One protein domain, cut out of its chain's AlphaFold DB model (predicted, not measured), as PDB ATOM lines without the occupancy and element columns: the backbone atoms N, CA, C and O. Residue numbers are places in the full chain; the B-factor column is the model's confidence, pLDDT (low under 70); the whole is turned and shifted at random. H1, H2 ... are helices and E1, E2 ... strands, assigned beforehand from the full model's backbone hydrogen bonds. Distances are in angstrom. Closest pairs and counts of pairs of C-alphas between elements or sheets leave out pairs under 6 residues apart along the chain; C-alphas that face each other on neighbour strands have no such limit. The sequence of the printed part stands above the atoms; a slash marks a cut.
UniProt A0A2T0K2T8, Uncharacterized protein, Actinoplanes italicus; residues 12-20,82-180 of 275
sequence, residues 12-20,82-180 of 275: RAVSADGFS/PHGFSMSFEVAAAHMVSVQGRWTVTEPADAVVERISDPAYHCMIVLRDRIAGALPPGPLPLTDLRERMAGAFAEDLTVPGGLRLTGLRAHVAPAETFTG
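This is residues 12 to 20 and 82 to 180 of the 275 residues of an uncharacterized protein of Actinoplanes italicus (UniProt A0A2T0K2T8). A twisted sheet of five strands curls round one long helix, H2, and a second helix, H3, packs along E5 and touches the last residues of H2. Short H4 stands up from the face opposite H3, and short H1 lies far out at one end of the long axis. The printed part has 108 residues, with four named helices and five named strands in the order E1 E2 E3 H1 H2 H3 E4 E5 H4; the class is mixed, helices and strands. Across the sheet the order is E1, E2, E3, E5, E4, all antiparallel. The whole is compact, with a radius of gyration of the C-alphas of 14.1 A, and its outline is elongated, 43 by 27 by 21 A.

The sheet begins at edge strand E1, residues 12 to 17, beside E2, residues 83 to 91; N 14 and O 88 are 2.8 A apart. E2 forms a hairpin with E3, residues 95 to 105, where N 87 and O 99 are 2.8 A apart. E3 has E5, residues 163 to 174, as its next neighbour, with N 98 and O 171 at 2.8 A. E5 forms a hairpin with edge strand E4, residues 157 to 159; N 159 and O 163 are 2.8 A apart. E3 bends by 52 degrees at residue 102, and E5 by 71 degrees at residue 167. The sheet curls round H2, residues 119 to 134; H2 on one face of the sheet E1 E2 E3 E5 E4 gives two layers, a layer of helix and a layer of strands. The closest C-alphas of H2 and E1 are those of Ala 120 and Ala 16, 6.5 A. H3, residues 142 to 152, lies over E5 at a height over the sheet of 8.0 A and runs along the strands, at 2 degrees to E5 on the local plane; their closest C-alphas are Arg 146 and Val 172, 5.9 A. H2 touches H3 with residues 130 to 134 alone, at a steep tilt of 59 degrees, opposite ways; the closest C-alphas are Ala 134 and Arg 148, 6.3 A. H4, residues 175 to 180, is on the face opposite H3, its line rising 62 degrees from a local plane fitted to just 6 C-alphas; His 95 of E3 and Ala 175 are the closest C-alphas, 4.6 A. H1, residues 108 to 113, is not on the sheet, but only just, with 4 pairs of C-alphas within 10 A. H1, H2 and H3 have every O i to N i+4 pair within hydrogen-bond range; H4 has 0 of 2, and 1 of 3 O i to N i+3 pairs.

E1 begins at C-alpha 12 (101.647, 28.037, 28.753). From first to last C-alpha, E2 measures 25.6 A, E3 30.7 A, E5 30.3 A and H2 22.7 A. H4 ends at C-alpha 180 (106.904, 27.847, 10.753).

The farthest C-alphas, Ala 109 and Pro 141, are 43.3 A apart. Residues 21 to 81 are not printed; C-alphas 20 and 82 are 11.3 A apart across this cut. Of the links printed whole, H2 to H3 is short and the others are tight. Mean pLDDT of the printed part is 89.6; residues 176 to 180 are under 70.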
ATOM      1  N   ARG A  12     102.816  27.367  29.333       88.50
ATOM      2  CA  ARG A  12     101.647  28.037  28.753       88.50
ATOM      3  C   ARG A  12     100.946  27.110  27.767       88.50
ATOM      4  O   ARG A  12     101.582  26.567  26.876       88.50
ATOM      5  N   ALA A  13      99.632  26.945  27.893       88.50
ATOM      6  CA  ALA A  13      98.848  26.210  26.902       88.50
ATOM      7  C   ALA A  13      98.717  27.019  25.603       88.50
ATOM      8  O   ALA A  13      98.496  28.233  25.639       88.50
ATOM      9  N   VAL A  14      98.857  26.337  24.469       87.56
ATOM     10  CA  VAL A  14      98.902  26.951  23.136       87.56
ATOM     11  C   VAL A  14      97.745  26.480  22.256       87.56
ATOM     12  O   VAL A  14      97.175  27.286  21.528       87.56
ATOM     13  N   SER A  15      97.404  25.192  22.285       88.38
ATOM     14  CA  SER A  15      96.201  24.661  21.628       88.38
ATOM     15  C   SER A  15      95.684  23.415  22.333       88.38
ATOM     16  O   SER A  15      96.429  22.745  23.056       88.38
ATOM     17  N   ALA A  16      94.406  23.129  22.105       91.19
ATOM     18  CA  ALA A  16      93.702  21.972  22.622       91.19
ATOM     19  C   ALA A  16      92.654  21.521  21.603       91.19
ATOM     20  O   ALA A  16      91.714  22.260  21.325       91.19
ATOM     21  N   ASP A  17      92.813  20.300  21.100       91.25
ATOM     22  CA  ASP A  17      91.995  19.723  20.035       91.25
ATOM     23  C   ASP A  17      91.495  18.328  20.444       91.25
ATOM     24  O   ASP A  17      92.136  17.628  21.238       91.25
ATOM     25  N   GLY A  18      90.354  17.898  19.894       89.50
ATOM     26  CA  GLY A  18      89.773  16.572  20.167       89.50
ATOM     27  C   GLY A  18      88.962  16.473  21.467       89.50
ATOM     28  O   GLY A  18      88.761  15.386  22.010       89.50
ATOM     29  N   PHE A  19      88.479  17.605  21.980       91.94
ATOM     30  CA  PHE A  19      87.618  17.659  23.159       91.94
ATOM     31  C   PHE A  19      86.188  18.023  22.775       91.94
ATOM     32  O   PHE A  19      85.948  18.936  21.989       91.94
ATOM     33  N   SER A  20      85.232  17.314  23.363       90.56
ATOM     34  CA  SER A  20      83.802  17.536  23.174       90.56
ATOM     35  C   SER A  20      83.090  17.416  24.515       90.56
ATOM     36  O   SER A  20      83.583  16.769  25.436       90.56
ATOM     37  N   PRO A  82      86.069   6.266  24.442       96.81
ATOM     38  CA  PRO A  82      87.380   6.891  24.371       96.81
ATOM     39  C   PRO A  82      87.511   7.821  23.166       96.81
ATOM     40  O   PRO A  82      87.352   7.385  22.027       96.81
ATOM     41  N   HIS A  83      87.914   9.063  23.421       96.12
ATOM     42  CA  HIS A  83      88.118  10.100  22.408       96.12
ATOM     43  C   HIS A  83      89.590  10.469  22.300       96.12
ATOM     44  O   HIS A  83      90.262  10.636  23.316       96.12
ATOM     45  N   GLY A  84      90.108  10.585  21.078       97.19
ATOM     46  CA  GLY A  84      91.476  11.047  20.846       97.19
ATOM     47  C   GLY A  84      91.611  12.546  21.102       97.19
ATOM     48  O   GLY A  84      90.706  13.301  20.764       97.19
ATOM     49  N   PHE A  85      92.740  12.976  21.663       97.06
ATOM     50  CA  PHE A  85      93.036  14.397  21.849       97.06
ATOM     51  C   PHE A  85      94.494  14.739  21.550       97.06
ATOM     52  O   PHE A  85      95.374  13.871  21.569       97.06
ATOM     53  N   SER A  86      94.735  16.033  21.338       95.62
ATOM     54  CA  SER A  86      96.063  16.636  21.242       95.62
ATOM     55  C   SER A  86      96.072  17.976  21.980       95.62
ATOM     56  O   SER A  86      95.168  18.793  21.813       95.62
ATOM     57  N   MET A  87      97.083  18.213  22.811       95.94
ATOM     58  CA  MET A  87      97.308  19.497  23.476       95.94
ATOM     59  C   MET A  87      98.757  19.918  23.333       95.94
ATOM     60  O   MET A  87      99.662  19.103  23.478       95.94
ATOM     61  N   SER A  88      98.983  21.203  23.084       94.62
ATOM     62  CA  SER A  88     100.331  21.751  22.934       94.62
ATOM     63  C   SER A  88     100.604  22.812  23.987       94.62
ATOM     64  O   SER A  88      99.781  23.701  24.215       94.62
ATOM     65  N   PHE A  89     101.782  22.734  24.598       93.88
ATOM     66  CA  PHE A  89     102.250  23.634  25.642       93.88
ATOM     67  C   PHE A  89     103.591  24.240  25.249       93.88
ATOM     68  O   PHE A  89     104.493  23.538  24.802       93.88
ATOM     69  N   GLU A  90     103.727  25.537  25.457       90.94
ATOM     70  CA  GLU A  90     104.988  26.256  25.394       90.94
ATOM     71  C   GLU A  90     105.650  26.186  26.771       90.94
ATOM     72  O   GLU A  90     105.019  26.478  27.789       90.94
ATOM     73  N   VAL A  91     106.916  25.780  26.805       88.75
ATOM     74  CA  VAL A  91     107.712  25.617  28.021       88.75
ATOM     75  C   VAL A  91     108.907  26.559  27.969       88.75
ATOM     76  O   VAL A  91     109.731  26.479  27.054       88.75
ATOM     77  N   ALA A  92     108.993  27.449  28.962       79.88
ATOM     78  CA  ALA A  92     110.056  28.447  29.121       79.88
ATOM     79  C   ALA A  92     110.360  29.268  27.845       79.88
ATOM     80  O   ALA A  92     111.498  29.682  27.642       79.88
ATOM     81  N   ALA A  93     109.365  29.455  26.966       74.00
ATOM     82  CA  ALA A  93     109.482  30.101  25.650       74.00
ATOM     83  C   ALA A  93     110.547  29.508  24.695       74.00
ATOM     84  O   ALA A  93     110.881  30.110  23.678       74.00
ATOM     85  N   ALA A  94     111.083  28.324  25.004       80.75
ATOM     86  CA  ALA A  94     112.157  27.685  24.239       80.75
ATOM     87  C   ALA A  94     111.702  26.387  23.564       80.75
ATOM     88  O   ALA A  94     112.209  26.005  22.504       80.75
ATOM     89  N   HIS A  95     110.736  25.696  24.169       87.44
ATOM     90  CA  HIS A  95     110.307  24.374  23.735       87.44
ATOM     91  C   HIS A  95     108.793  24.280  23.632       87.44
ATOM     92  O   HIS A  95     108.058  24.878  24.412       87.44
ATOM     93  N   MET A  96     108.343  23.465  22.688       90.94
ATOM     94  CA  MET A  96     106.965  23.035  22.551       90.94
ATOM     95  C   MET A  96     106.850  21.581  22.984       90.94
ATOM     96  O   MET A  96     107.592  20.721  22.504       90.94
ATOM     97  N   VAL A  97     105.908  21.314  23.882       94.00
ATOM     98  CA  VAL A  97     105.527  19.978  24.335       94.00
ATOM     99  C   VAL A  97     104.126  19.684  23.812       94.00
ATOM    100  O   VAL A  97     103.161  20.311  24.242       94.00
ATOM    101  N   SER A  98     104.011  18.741  22.882       95.44
ATOM    102  CA  SER A  98     102.728  18.226  22.398       95.44
ATOM    103  C   SER A  98     102.405  16.923  23.117       95.44
ATOM    104  O   SER A  98     103.199  15.985  23.078       95.44
ATOM    105  N   VAL A  99     101.260  16.870  23.789       97.25
ATOM    106  CA  VAL A  99     100.742  15.689  24.476       97.25
ATOM    107  C   VAL A  99      99.541  15.165  23.704       97.25
ATOM    108  O   VAL A  99      98.566  15.885  23.500       97.25
ATOM    109  N   GLN A 100      99.607  13.903  23.303       97.38
ATOM    110  CA  GLN A 100      98.537  13.197  22.606       97.38
ATOM    111  C   GLN A 100      98.101  11.986  23.420       97.38
ATOM    112  O   GLN A 100      98.904  11.386  24.136       97.38
ATOM    113  N   GLY A 101      96.837  11.598  23.298       97.56
ATOM    114  CA  GLY A 101      96.322  10.422  23.988       97.56
ATOM    115  C   GLY A 101      94.834  10.227  23.771       97.56
ATOM    116  O   GLY A 101      94.264  10.706  22.788       97.56
ATOM    117  N   ARG A 102      94.202   9.510  24.701       98.00
ATOM    118  CA  ARG A 102      92.748   9.345  24.747       98.00
ATOM    119  C   ARG A 102      92.186   9.821  26.070       98.00
ATOM    120  O   ARG A 102      92.776   9.536  27.107       98.00
ATOM    121  N   TRP A 103      91.036  10.478  26.038       97.56
ATOM    122  CA  TRP A 103      90.268  10.808  27.232       97.56
ATOM    123  C   TRP A 103      88.979   9.987  27.283       97.56
ATOM    124  O   TRP A 103      88.439   9.570  26.257       97.56
ATOM    125  N   THR A 104      88.510   9.674  28.486       97.62
ATOM    126  CA  THR A 104      87.279   8.906  28.716       97.62
ATOM    127  C   THR A 104      86.667   9.308  30.051       97.62
ATOM    128  O   THR A 104      87.398   9.565  31.007       97.62
ATOM    129  N   VAL A 105      85.337   9.337  30.145       96.88
ATOM    130  CA  VAL A 105      84.643   9.485  31.431       96.88
ATOM    131  C   VAL A 105      84.562   8.123  32.118       96.88
ATOM    132  O   VAL A 105      83.864   7.229  31.643       96.88
ATOM    133  N   THR A 106      85.267   7.961  33.236       95.56
ATOM    134  CA  THR A 106      85.219   6.748  34.069       95.56
ATOM    135  C   THR A 106      84.218   6.858  35.211       95.56
ATOM    136  O   THR A 106      83.658   5.842  35.604       95.56
ATOM    137  N   GLU A 107      83.954   8.076  35.700       95.00
ATOM    138  CA  GLU A 107      82.975   8.336  36.769       95.00
ATOM    139  C   GLU A 107      81.886   9.310  36.276       95.00
ATOM    140  O   GLU A 107      81.998  10.529  36.433       95.00
ATOM    141  N   PRO A 108      80.799   8.803  35.658       94.69
ATOM    142  CA  PRO A 108      79.770   9.641  35.038       94.69
ATOM    143  C   PRO A 108      79.035  10.556  36.020       94.69
ATOM    144  O   PRO A 108      78.584  11.639  35.648       94.69
ATOM    145  N   ALA A 109      78.878  10.123  37.274       94.56
ATOM    146  CA  ALA A 109      78.228  10.932  38.299       94.56
ATOM    147  C   ALA A 109      79.041  12.197  38.602       94.56
ATOM    148  O   ALA A 109      78.458  13.281  38.653       94.56
ATOM    149  N   ASP A 110      80.362  12.069  38.719       93.75
ATOM    150  CA  ASP A 110      81.269  13.185  38.990       93.75
ATOM    151  C   ASP A 110      81.286  14.181  37.828       93.75
ATOM    152  O   ASP A 110      81.206  15.387  38.058       93.75
ATOM    153  N   ALA A 111      81.248  13.693  36.583       92.00
ATOM    154  CA  ALA A 111      81.135  14.549  35.398       92.00
ATOM    155  C   ALA A 111      79.874  15.438  35.434       92.00
ATOM    156  O   ALA A 111      79.898  16.595  35.005       92.00
ATOM    157  N   VAL A 112      78.770  14.924  35.991       92.62
ATOM    158  CA  VAL A 112      77.517  15.676  36.174       92.62
ATOM    159  C   VAL A 112      77.567  16.611  37.386       92.62
ATOM    160  O   VAL A 112      76.975  17.694  37.324       92.62
ATOM    161  N   VAL A 113      78.229  16.223  38.485       91.88
ATOM    162  CA  VAL A 113      78.422  17.094  39.664       91.88
ATOM    163  C   VAL A 113      79.200  18.341  39.269       91.88
ATOM    164  O   VAL A 113      78.712  19.452  39.482       91.88
ATOM    165  N   GLU A 114      80.355  18.137  38.638       86.75
ATOM    166  CA  GLU A 114      81.263  19.201  38.203       86.75
ATOM    167  C   GLU A 114      80.725  19.968  36.989       86.75
ATOM    168  O   GLU A 114      81.238  21.027  36.644       86.75
ATOM    169  N   ARG A 115      79.656  19.459  36.357       83.25
ATOM    170  CA  ARG A 115      79.067  20.006  35.129       83.25
ATOM    171  C   ARG A 115      80.140  20.246  34.075       83.25
ATOM    172  O   ARG A 115      80.221  21.349  33.537       83.25
ATOM    173  N   ILE A 116      80.945  19.222  33.790       83.44
ATOM    174  CA  ILE A 116      82.009  19.326  32.791       83.44
ATOM    175  C   ILE A 116      81.382  19.693  31.445       83.44
ATOM    176  O   ILE A 116      80.860  18.841  30.732       83.44
ATOM    177  N   SER A 117      81.427  20.980  31.114       79.69
ATOM    178  CA  SER A 117      81.080  21.518  29.800       79.69
ATOM    179  C   SER A 117      82.323  21.733  28.946       79.69
ATOM    180  O   SER A 117      82.218  21.786  27.727       79.69
ATOM    181  N   ASP A 118      83.485  21.848  29.593       87.75
ATOM    182  CA  ASP A 118      84.781  22.073  28.964       87.75
ATOM    183  C   ASP A 118      85.824  21.086  29.520       87.75
ATOM    184  O   ASP A 118      86.598  21.418  30.423       87.75
ATOM    185  N   PRO A 119      85.850  19.835  29.023       91.19
ATOM    186  CA  PRO A 119      86.864  18.873  29.442       91.19
ATOM    187  C   PRO A 119      88.277  19.304  29.036       91.19
ATOM    188  O   PRO A 119      89.231  18.901  29.705       91.19
ATOM    189  N   ALA A 120      88.428  20.139  27.998       93.25
ATOM    190  CA  ALA A 120      89.731  20.635  27.578       93.25
ATOM    191  C   ALA A 120      90.368  21.459  28.699       93.25
ATOM    192  O   ALA A 120      91.523  21.225  29.048       93.25
ATOM    193  N   TYR A 121      89.605  22.348  29.337       91.44
ATOM    194  CA  TYR A 121      90.090  23.144  30.465       91.44
ATOM    195  C   TYR A 121      90.585  22.286  31.639       91.44
ATOM    196  O   TYR A 121      91.689  22.501  32.149       91.44
ATOM    197  N   HIS A 122      89.811  21.275  32.047       92.88
ATOM    198  CA  HIS A 122      90.200  20.386  33.149       92.88
ATOM    199  C   HIS A 122      91.463  19.581  32.822       92.88
ATOM    200  O   HIS A 122      92.373  19.486  33.649       92.88
ATOM    201  N   CYS A 123      91.550  19.042  31.603       95.06
ATOM    202  CA  CYS A 123      92.727  18.305  31.151       95.06
ATOM    203  C   CYS A 123      93.949  19.222  31.041       95.06
ATOM    204  O   CYS A 123      95.035  18.850  31.480       95.06
ATOM    205  N   MET A 124      93.772  20.441  30.528       95.00
ATOM    206  CA  MET A 124      94.829  21.441  30.396       95.00
ATOM    207  C   MET A 124      95.482  21.750  31.743       95.00
ATOM    208  O   MET A 124      96.707  21.794  31.808       95.00
ATOM    209  N   ILE A 125      94.699  21.946  32.812       93.62
ATOM    210  CA  ILE A 125      95.247  22.213  34.152       93.62
ATOM    211  C   ILE A 125      96.125  21.046  34.610       93.62
ATOM    212  O   ILE A 125      97.288  21.253  34.947       93.62
ATOM    213  N   VAL A 126      95.597  19.820  34.560       95.94
ATOM    214  CA  VAL A 126      96.316  18.627  35.034       95.94
ATOM    215  C   VAL A 126      97.585  18.377  34.220       95.94
ATOM    216  O   VAL A 126      98.644  18.112  34.788       95.94
ATOM    217  N   LEU A 127      97.505  18.492  32.893       96.12
ATOM    218  CA  LEU A 127      98.652  18.304  32.008       96.12
ATOM    219  C   LEU A 127      99.702  19.400  32.206       96.12
ATOM    220  O   LEU A 127     100.886  19.087  32.301       96.12
ATOM    221  N   ARG A 128      99.290  20.667  32.335       95.25
ATOM    222  CA  ARG A 128     100.202  21.782  32.624       95.25
ATOM    223  C   ARG A 128     100.944  21.557  33.936       95.25
ATOM    224  O   ARG A 128     102.161  21.714  33.975       95.25
ATOM    225  N   ASP A 129     100.228  21.176  34.990       94.31
ATOM    226  CA  ASP A 129     100.815  20.967  36.312       94.31
ATOM    227  C   ASP A 129     101.752  19.744  36.310       94.31
ATOM    228  O   ASP A 129     102.822  19.774  36.921       94.31
ATOM    229  N   ARG A 130     101.420  18.697  35.538       95.31
ATOM    230  CA  ARG A 130     102.294  17.534  35.313       95.31
ATOM    231  C   ARG A 130     103.578  17.907  34.567       95.31
ATOM    232  O   ARG A 130     104.649  17.453  34.966       95.31
ATOM    233  N   ILE A 131     103.484  18.741  33.526       94.31
ATOM    234  CA  ILE A 131     104.653  19.264  32.799       94.31
ATOM    235  C   ILE A 131     105.505  20.096  33.753       94.31
ATOM    236  O   ILE A 131     106.693  19.823  33.895       94.31
ATOM    237  N   ALA A 132     104.903  21.058  34.457       91.81
ATOM    238  CA  ALA A 132     105.606  21.924  35.396       91.81
ATOM    239  C   ALA A 132     106.330  21.125  36.492       91.81
ATOM    240  O   ALA A 132     107.491  21.400  36.776       91.81
ATOM    241  N   GLY A 133     105.688  20.096  37.055       90.94
ATOM    242  CA  GLY A 133     106.286  19.240  38.085       90.94
ATOM    243  C   GLY A 133     107.441  18.357  37.596       90.94
ATOM    244  O   GLY A 133     108.262  17.925  38.402       90.94
ATOM    245  N   ALA A 134     107.532  18.091  36.292       90.06
ATOM    246  CA  ALA A 134     108.635  17.330  35.704       90.06
ATOM    247  C   ALA A 134     109.853  18.205  35.344       90.06
ATOM    248  O   ALA A 134     110.951  17.675  35.112       90.06
ATOM    249  N   LEU A 135     109.676  19.531  35.308       87.50
ATOM    250  CA  LEU A 135     110.725  20.493  34.984       87.50
ATOM    251  C   LEU A 135     111.550  20.853  36.233       87.50
ATOM    252  O   LEU A 135     110.991  21.247  37.256       87.50
ATOM    253  N   PRO A 136     112.886  20.749  36.178       78.94
ATOM    254  CA  PRO A 136     113.760  21.267  37.216       78.94
ATOM    255  C   PRO A 136     113.864  22.800  37.133       78.94
ATOM    256  O   PRO A 136     113.573  23.395  36.093       78.94
ATOM    257  N   PRO A 137     114.337  23.456  38.206       73.25
ATOM    258  CA  PRO A 137     114.642  24.878  38.174       73.25
ATOM    259  C   PRO A 137     115.897  25.126  37.319       73.25
ATOM    260  O   PRO A 137     117.019  24.992  37.801       73.25
ATOM    261  N   GLY A 138     115.716  25.459  36.040       73.31
ATOM    262  CA  GLY A 138     116.801  25.870  35.144       73.31
ATOM    263  C   GLY A 138     116.653  25.378  33.700       73.31
ATOM    264  O   GLY A 138     115.768  24.573  33.403       73.31
ATOM    265  N   PRO A 139     117.514  25.863  32.786       73.00
ATOM    266  CA  PRO A 139     117.521  25.417  31.400       73.00
ATOM    267  C   PRO A 139     117.958  23.951  31.310       73.00
ATOM    268  O   PRO A 139     118.935  23.540  31.937       73.00
ATOM    269  N   LEU A 140     117.241  23.172  30.503       78.69
ATOM    270  CA  LEU A 140     117.523  21.762  30.255       78.69
ATOM    271  C   LEU A 140     117.953  21.535  28.804       78.69
ATOM    272  O   LEU A 140     117.358  22.119  27.896       78.69
ATOM    273  N   PRO A 141     118.911  20.627  28.554       84.62
ATOM    274  CA  PRO A 141     119.120  20.070  27.226       84.62
ATOM    275  C   PRO A 141     117.845  19.396  26.694       84.62
ATOM    276  O   PRO A 141     117.096  18.760  27.437       84.62
ATOM    277  N   LEU A 142     117.629  19.469  25.378       85.06
ATOM    278  CA  LEU A 142     116.443  18.900  24.724       85.06
ATOM    279  C   LEU A 142     116.294  17.386  24.961       85.06
ATOM    280  O   LEU A 142     115.176  16.892  25.088       85.06
ATOM    281  N   THR A 143     117.405  16.646  25.017       87.62
ATOM    282  CA  THR A 143     117.403  15.196  25.278       87.62
ATOM    283  C   THR A 143     116.861  14.880  26.672       87.62
ATOM    284  O   THR A 143     115.950  14.065  26.793       87.62
ATOM    285  N   ASP A 144     117.333  15.589  27.697       89.19
ATOM    286  CA  ASP A 144     116.892  15.402  29.082       89.19
ATOM    287  C   ASP A 144     115.419  15.790  29.251       89.19
ATOM    288  O   ASP A 144     114.661  15.129  29.962       89.19
ATOM    289  N   LEU A 145     114.987  16.856  28.567       88.81
ATOM    290  CA  LEU A 145     113.587  17.268  28.557       88.81
ATOM    291  C   LEU A 145     112.692  16.190  27.927       88.81
ATOM    292  O   LEU A 145     111.635  15.879  28.475       88.81
ATOM    293  N   ARG A 146     113.117  15.582  26.813       92.19
ATOM    294  CA  ARG A 146     112.389  14.473  26.174       92.19
ATOM    295  C   ARG A 146     112.259  13.269  27.096       92.19
ATOM    296  O   ARG A 146     111.160  12.736  27.222       92.19
ATOM    297  N   GLU A 147     113.345  12.865  27.746       92.12
ATOM    298  CA  GLU A 147     113.340  11.734  28.677       92.12
ATOM    299  C   GLU A 147     112.408  11.993  29.870       92.12
ATOM    300  O   GLU A 147     111.576  11.151  30.213       92.12
ATOM    301  N   ARG A 148     112.461  13.200  30.444       92.69
ATOM    302  CA  ARG A 148     111.567  13.609  31.538       92.69
ATOM    303  C   ARG A 148     110.104  13.628  31.124       92.69
ATOM    304  O   ARG A 148     109.266  13.144  31.879       92.69
ATOM    305  N   MET A 149     109.787  14.162  29.945       94.31
ATOM    306  CA  MET A 149     108.414  14.160  29.435       94.31
ATOM    307  C   MET A 149     107.926  12.732  29.166       94.31
ATOM    308  O   MET A 149     106.810  12.393  29.550       94.31
ATOM    309  N   ALA A 150     108.764  11.867  28.588       93.75
ATOM    310  CA  ALA A 150     108.419  10.461  28.389       93.75
ATOM    311  C   ALA A 150     108.117   9.754  29.722       93.75
ATOM    312  O   ALA A 150     107.108   9.059  29.828       93.75
ATOM    313  N   GLY A 151     108.930   9.983  30.760       93.38
ATOM    314  CA  GLY A 151     108.687   9.443  32.100       93.38
ATOM    315  C   GLY A 151     107.440  10.025  32.778       93.38
ATOM    316  O   GLY A 151     106.656   9.290  33.373       93.38
ATOM    317  N   ALA A 152     107.210  11.336  32.658       93.94
ATOM    318  CA  ALA A 152     106.062  12.012  33.267       93.94
ATOM    319  C   ALA A 152     104.714  11.515  32.718       93.94
ATOM    320  O   ALA A 152     103.718  11.511  33.448       93.94
ATOM    321  N   PHE A 153     104.688  11.076  31.459       95.56
ATOM    322  CA  PHE A 153     103.492  10.617  30.752       95.56
ATOM    323  C   PHE A 153     103.466   9.102  30.503       95.56
ATOM    324  O   PHE A 153     102.702   8.634  29.665       95.56
ATOM    325  N   ALA A 154     104.270   8.328  31.237       92.56
ATOM    326  CA  ALA A 154     104.277   6.866  31.137       92.56
ATOM    327  C   ALA A 154     103.010   6.209  31.718       92.56
ATOM    328  O   ALA A 154     102.659   5.095  31.335       92.56
ATOM    329  N   GLU A 155     102.336   6.892  32.645       94.19
ATOM    330  CA  GLU A 155     101.155   6.398  33.353       94.19
ATOM    331  C   GLU A 155      99.890   7.162  32.946       94.19
ATOM    332  O   GLU A 155      99.938   8.331  32.553       94.19
ATOM    333  N   ASP A 156      98.745   6.494  33.088       95.75
ATOM    334  CA  ASP A 156      97.434   7.116  32.934       95.75
ATOM    335  C   ASP A 156      97.207   8.192  34.006       95.75
ATOM    336  O   ASP A 156      97.659   8.067  35.146       95.75
ATOM    337  N   LEU A 157      96.438   9.226  33.663       96.25
ATOM    338  CA  LEU A 157      96.152  10.339  34.567       96.25
ATOM    339  C   LEU A 157      94.660  10.425  34.874       96.25
ATOM    340  O   LEU A 157      93.824  10.424  33.970       96.25
ATOM    341  N   THR A 158      94.326  10.557  36.154       96.06
ATOM    342  CA  THR A 158      92.976  10.922  36.588       96.06
ATOM    343  C   THR A 158      92.840  12.438  36.589       96.06
ATOM    344  O   THR A 158      93.692  13.152  37.119       96.06
ATOM    345  N   VAL A 159      91.754  12.923  36.002       95.50
ATOM    346  CA  VAL A 159      91.418  14.341  35.890       95.50
ATOM    347  C   VAL A 159      90.126  14.596  36.683       95.50
ATOM    348  O   VAL A 159      89.250  13.725  36.714       95.50
ATOM    349  N   PRO A 160      89.987  15.760  37.351       92.25
ATOM    350  CA  PRO A 160      88.772  16.104  38.085       92.25
ATOM    351  C   PRO A 160      87.480  15.935  37.274       92.25
ATOM    352  O   PRO A 160      87.463  16.102  36.055       92.25
ATOM    353  N   GLY A 161      86.401  15.608  37.991       89.19
ATOM    354  CA  GLY A 161      85.074  15.337  37.438       89.19
ATOM    355  C   GLY A 161      84.983  14.026  36.645       89.19
ATOM    356  O   GLY A 161      84.220  13.908  35.691       89.19
ATOM    357  N   GLY A 162      85.752  13.019  37.064       92.88
ATOM    358  CA  GLY A 162      85.580  11.643  36.598       92.88
ATOM    359  C   GLY A 162      86.188  11.336  35.234       92.88
ATOM    360  O   GLY A 162      85.802  10.349  34.609       92.88
ATOM    361  N   LEU A 163      87.115  12.172  34.767       96.50
ATOM    362  CA  LEU A 163      87.836  11.989  33.513       96.50
ATOM    363  C   LEU A 163      89.113  11.169  33.733       96.50
ATOM    364  O   LEU A 163      89.798  11.295  34.750       96.50
ATOM    365  N   ARG A 164      89.478  10.364  32.738       97.62
ATOM    366  CA  ARG A 164      90.743   9.630  32.698       97.62
ATOM    367  C   ARG A 164      91.428   9.831  31.357       97.62
ATOM    368  O   ARG A 164      90.800   9.677  30.312       97.62
ATOM    369  N   LEU A 165      92.717  10.143  31.403       98.06
ATOM    370  CA  LEU A 165      93.594  10.221  30.245       98.06
ATOM    371  C   LEU A 165      94.437   8.951  30.160       98.06
ATOM    372  O   LEU A 165      95.008   8.522  31.162       98.06
ATOM    373  N   THR A 166      94.507   8.354  28.975       98.00
ATOM    374  CA  THR A 166      95.177   7.070  28.737       98.00
ATOM    375  C   THR A 166      96.012   7.097  27.466       98.00
ATOM    376  O   THR A 166      95.753   7.888  26.553       98.00
ATOM    377  N   GLY A 167      97.017   6.218  27.401       96.19
ATOM    378  CA  GLY A 167      97.874   6.077  26.218       96.19
ATOM    379  C   GLY A 167      98.623   7.364  25.868       96.19
ATOM    380  O   GLY A 167      98.752   7.697  24.690       96.19
ATOM    381  N   LEU A 168      99.053   8.097  26.897       97.38
ATOM    382  CA  LEU A 168      99.675   9.407  26.766       97.38
ATOM    383  C   LEU A 168     101.035   9.308  26.072       97.38
ATOM    384  O   LEU A 168     101.849   8.433  26.361       97.38
ATOM    385  N   ARG A 169     101.282  10.229  25.143       95.75
ATOM    386  CA  ARG A 169     102.560  10.389  24.449       95.75
ATOM    387  C   ARG A 169     102.914  11.859  24.415       95.75
ATOM    388  O   ARG A 169     102.101  12.673  23.989       95.75
ATOM    389  N   ALA A 170     104.126  12.184  24.844       95.12
ATOM    390  CA  ALA A 170     104.644  13.539  24.804       95.12
ATOM    391  C   ALA A 170     105.763  13.658  23.767       95.12
ATOM    392  O   ALA A 170     106.717  12.879  23.759       95.12
ATOM    393  N   HIS A 171     105.651  14.667  22.914       93.69
ATOM    394  CA  HIS A 171     106.631  15.025  21.903       93.69
ATOM    395  C   HIS A 171     107.200  16.401  22.225       93.69
ATOM    396  O   HIS A 171     106.448  17.328  22.513       93.69
ATOM    397  N   VAL A 172     108.525  16.536  22.168       92.69
ATOM    398  CA  VAL A 172     109.219  17.792  22.480       92.69
ATOM    399  C   VAL A 172     110.009  18.275  21.271       92.69
ATOM    400  O   VAL A 172     110.878  17.553  20.752       92.69
ATOM    401  N   ALA A 173     109.737  19.513  20.871       88.69
ATOM    402  CA  ALA A 173     110.403  20.213  19.780       88.69
ATOM    403  C   ALA A 173     110.864  21.615  20.222       88.69
ATOM    404  O   ALA A 173     110.309  22.171  21.172       88.69
ATOM    405  N   PRO A 174     111.874  22.211  19.567       85.00
ATOM    406  CA  PRO A 174     112.169  23.636  19.716       85.00
ATOM    407  C   PRO A 174     110.963  24.495  19.304       85.00
ATOM    408  O   PRO A 174     110.264  24.166  18.345       85.00
ATOM    409  N   ALA A 175     110.719  25.603  20.009       75.62
ATOM    410  CA  ALA A 175     109.576  26.476  19.727       75.62
ATOM    411  C   ALA A 175     109.641  27.122  18.328       75.62
ATOM    412  O   ALA A 175     108.619  27.253  17.659       75.62
ATOM    413  N   GLU A 176     110.848  27.424  17.841       67.88
ATOM    414  CA  GLU A 176     111.092  27.987  16.503       67.88
ATOM    415  C   GLU A 176     110.580  27.087  15.367       67.88
ATOM    416  O   GLU A 176     110.169  27.575  14.317       67.88
ATOM    417  N   THR A 177     110.539  25.769  15.589       56.41
ATOM    418  CA  THR A 177     110.065  24.791  14.602       56.41
ATOM    419  C   THR A 177     108.539  24.825  14.440       56.41
ATOM    420  O   THR A 177     108.029  24.501  13.374       56.41
ATOM    421  N   PHE A 178     107.796  25.256  15.466       48.72
ATOM    422  CA  PHE A 178     106.326  25.224  15.469       48.72
ATOM    423  C   PHE A 178     105.691  26.494  14.876       48.72
ATOM    424  O   PHE A 178     104.587  26.445  14.334       48.72
ATOM    425  N   THR A 179     106.395  27.629  14.938       50.66
ATOM    426  CA  THR A 179     105.946  28.898  14.336       50.66
ATOM    427  C   THR A 179     105.938  28.828  12.807       50.66
ATOM    428  O   THR A 179     105.063  29.418  12.182       50.66
ATOM    429  N   GLY A 180     106.870  28.077  12.202       44.06
ATOM    430  CA  GLY A 180     106.904  27.847  10.753       44.06
ATOM    431  C   GLY A 180     105.815  26.888  10.260       44.06
ATOM    432  O   GLY A 180     105.190  27.152   9.238       44.06
TER     433      GLY A 180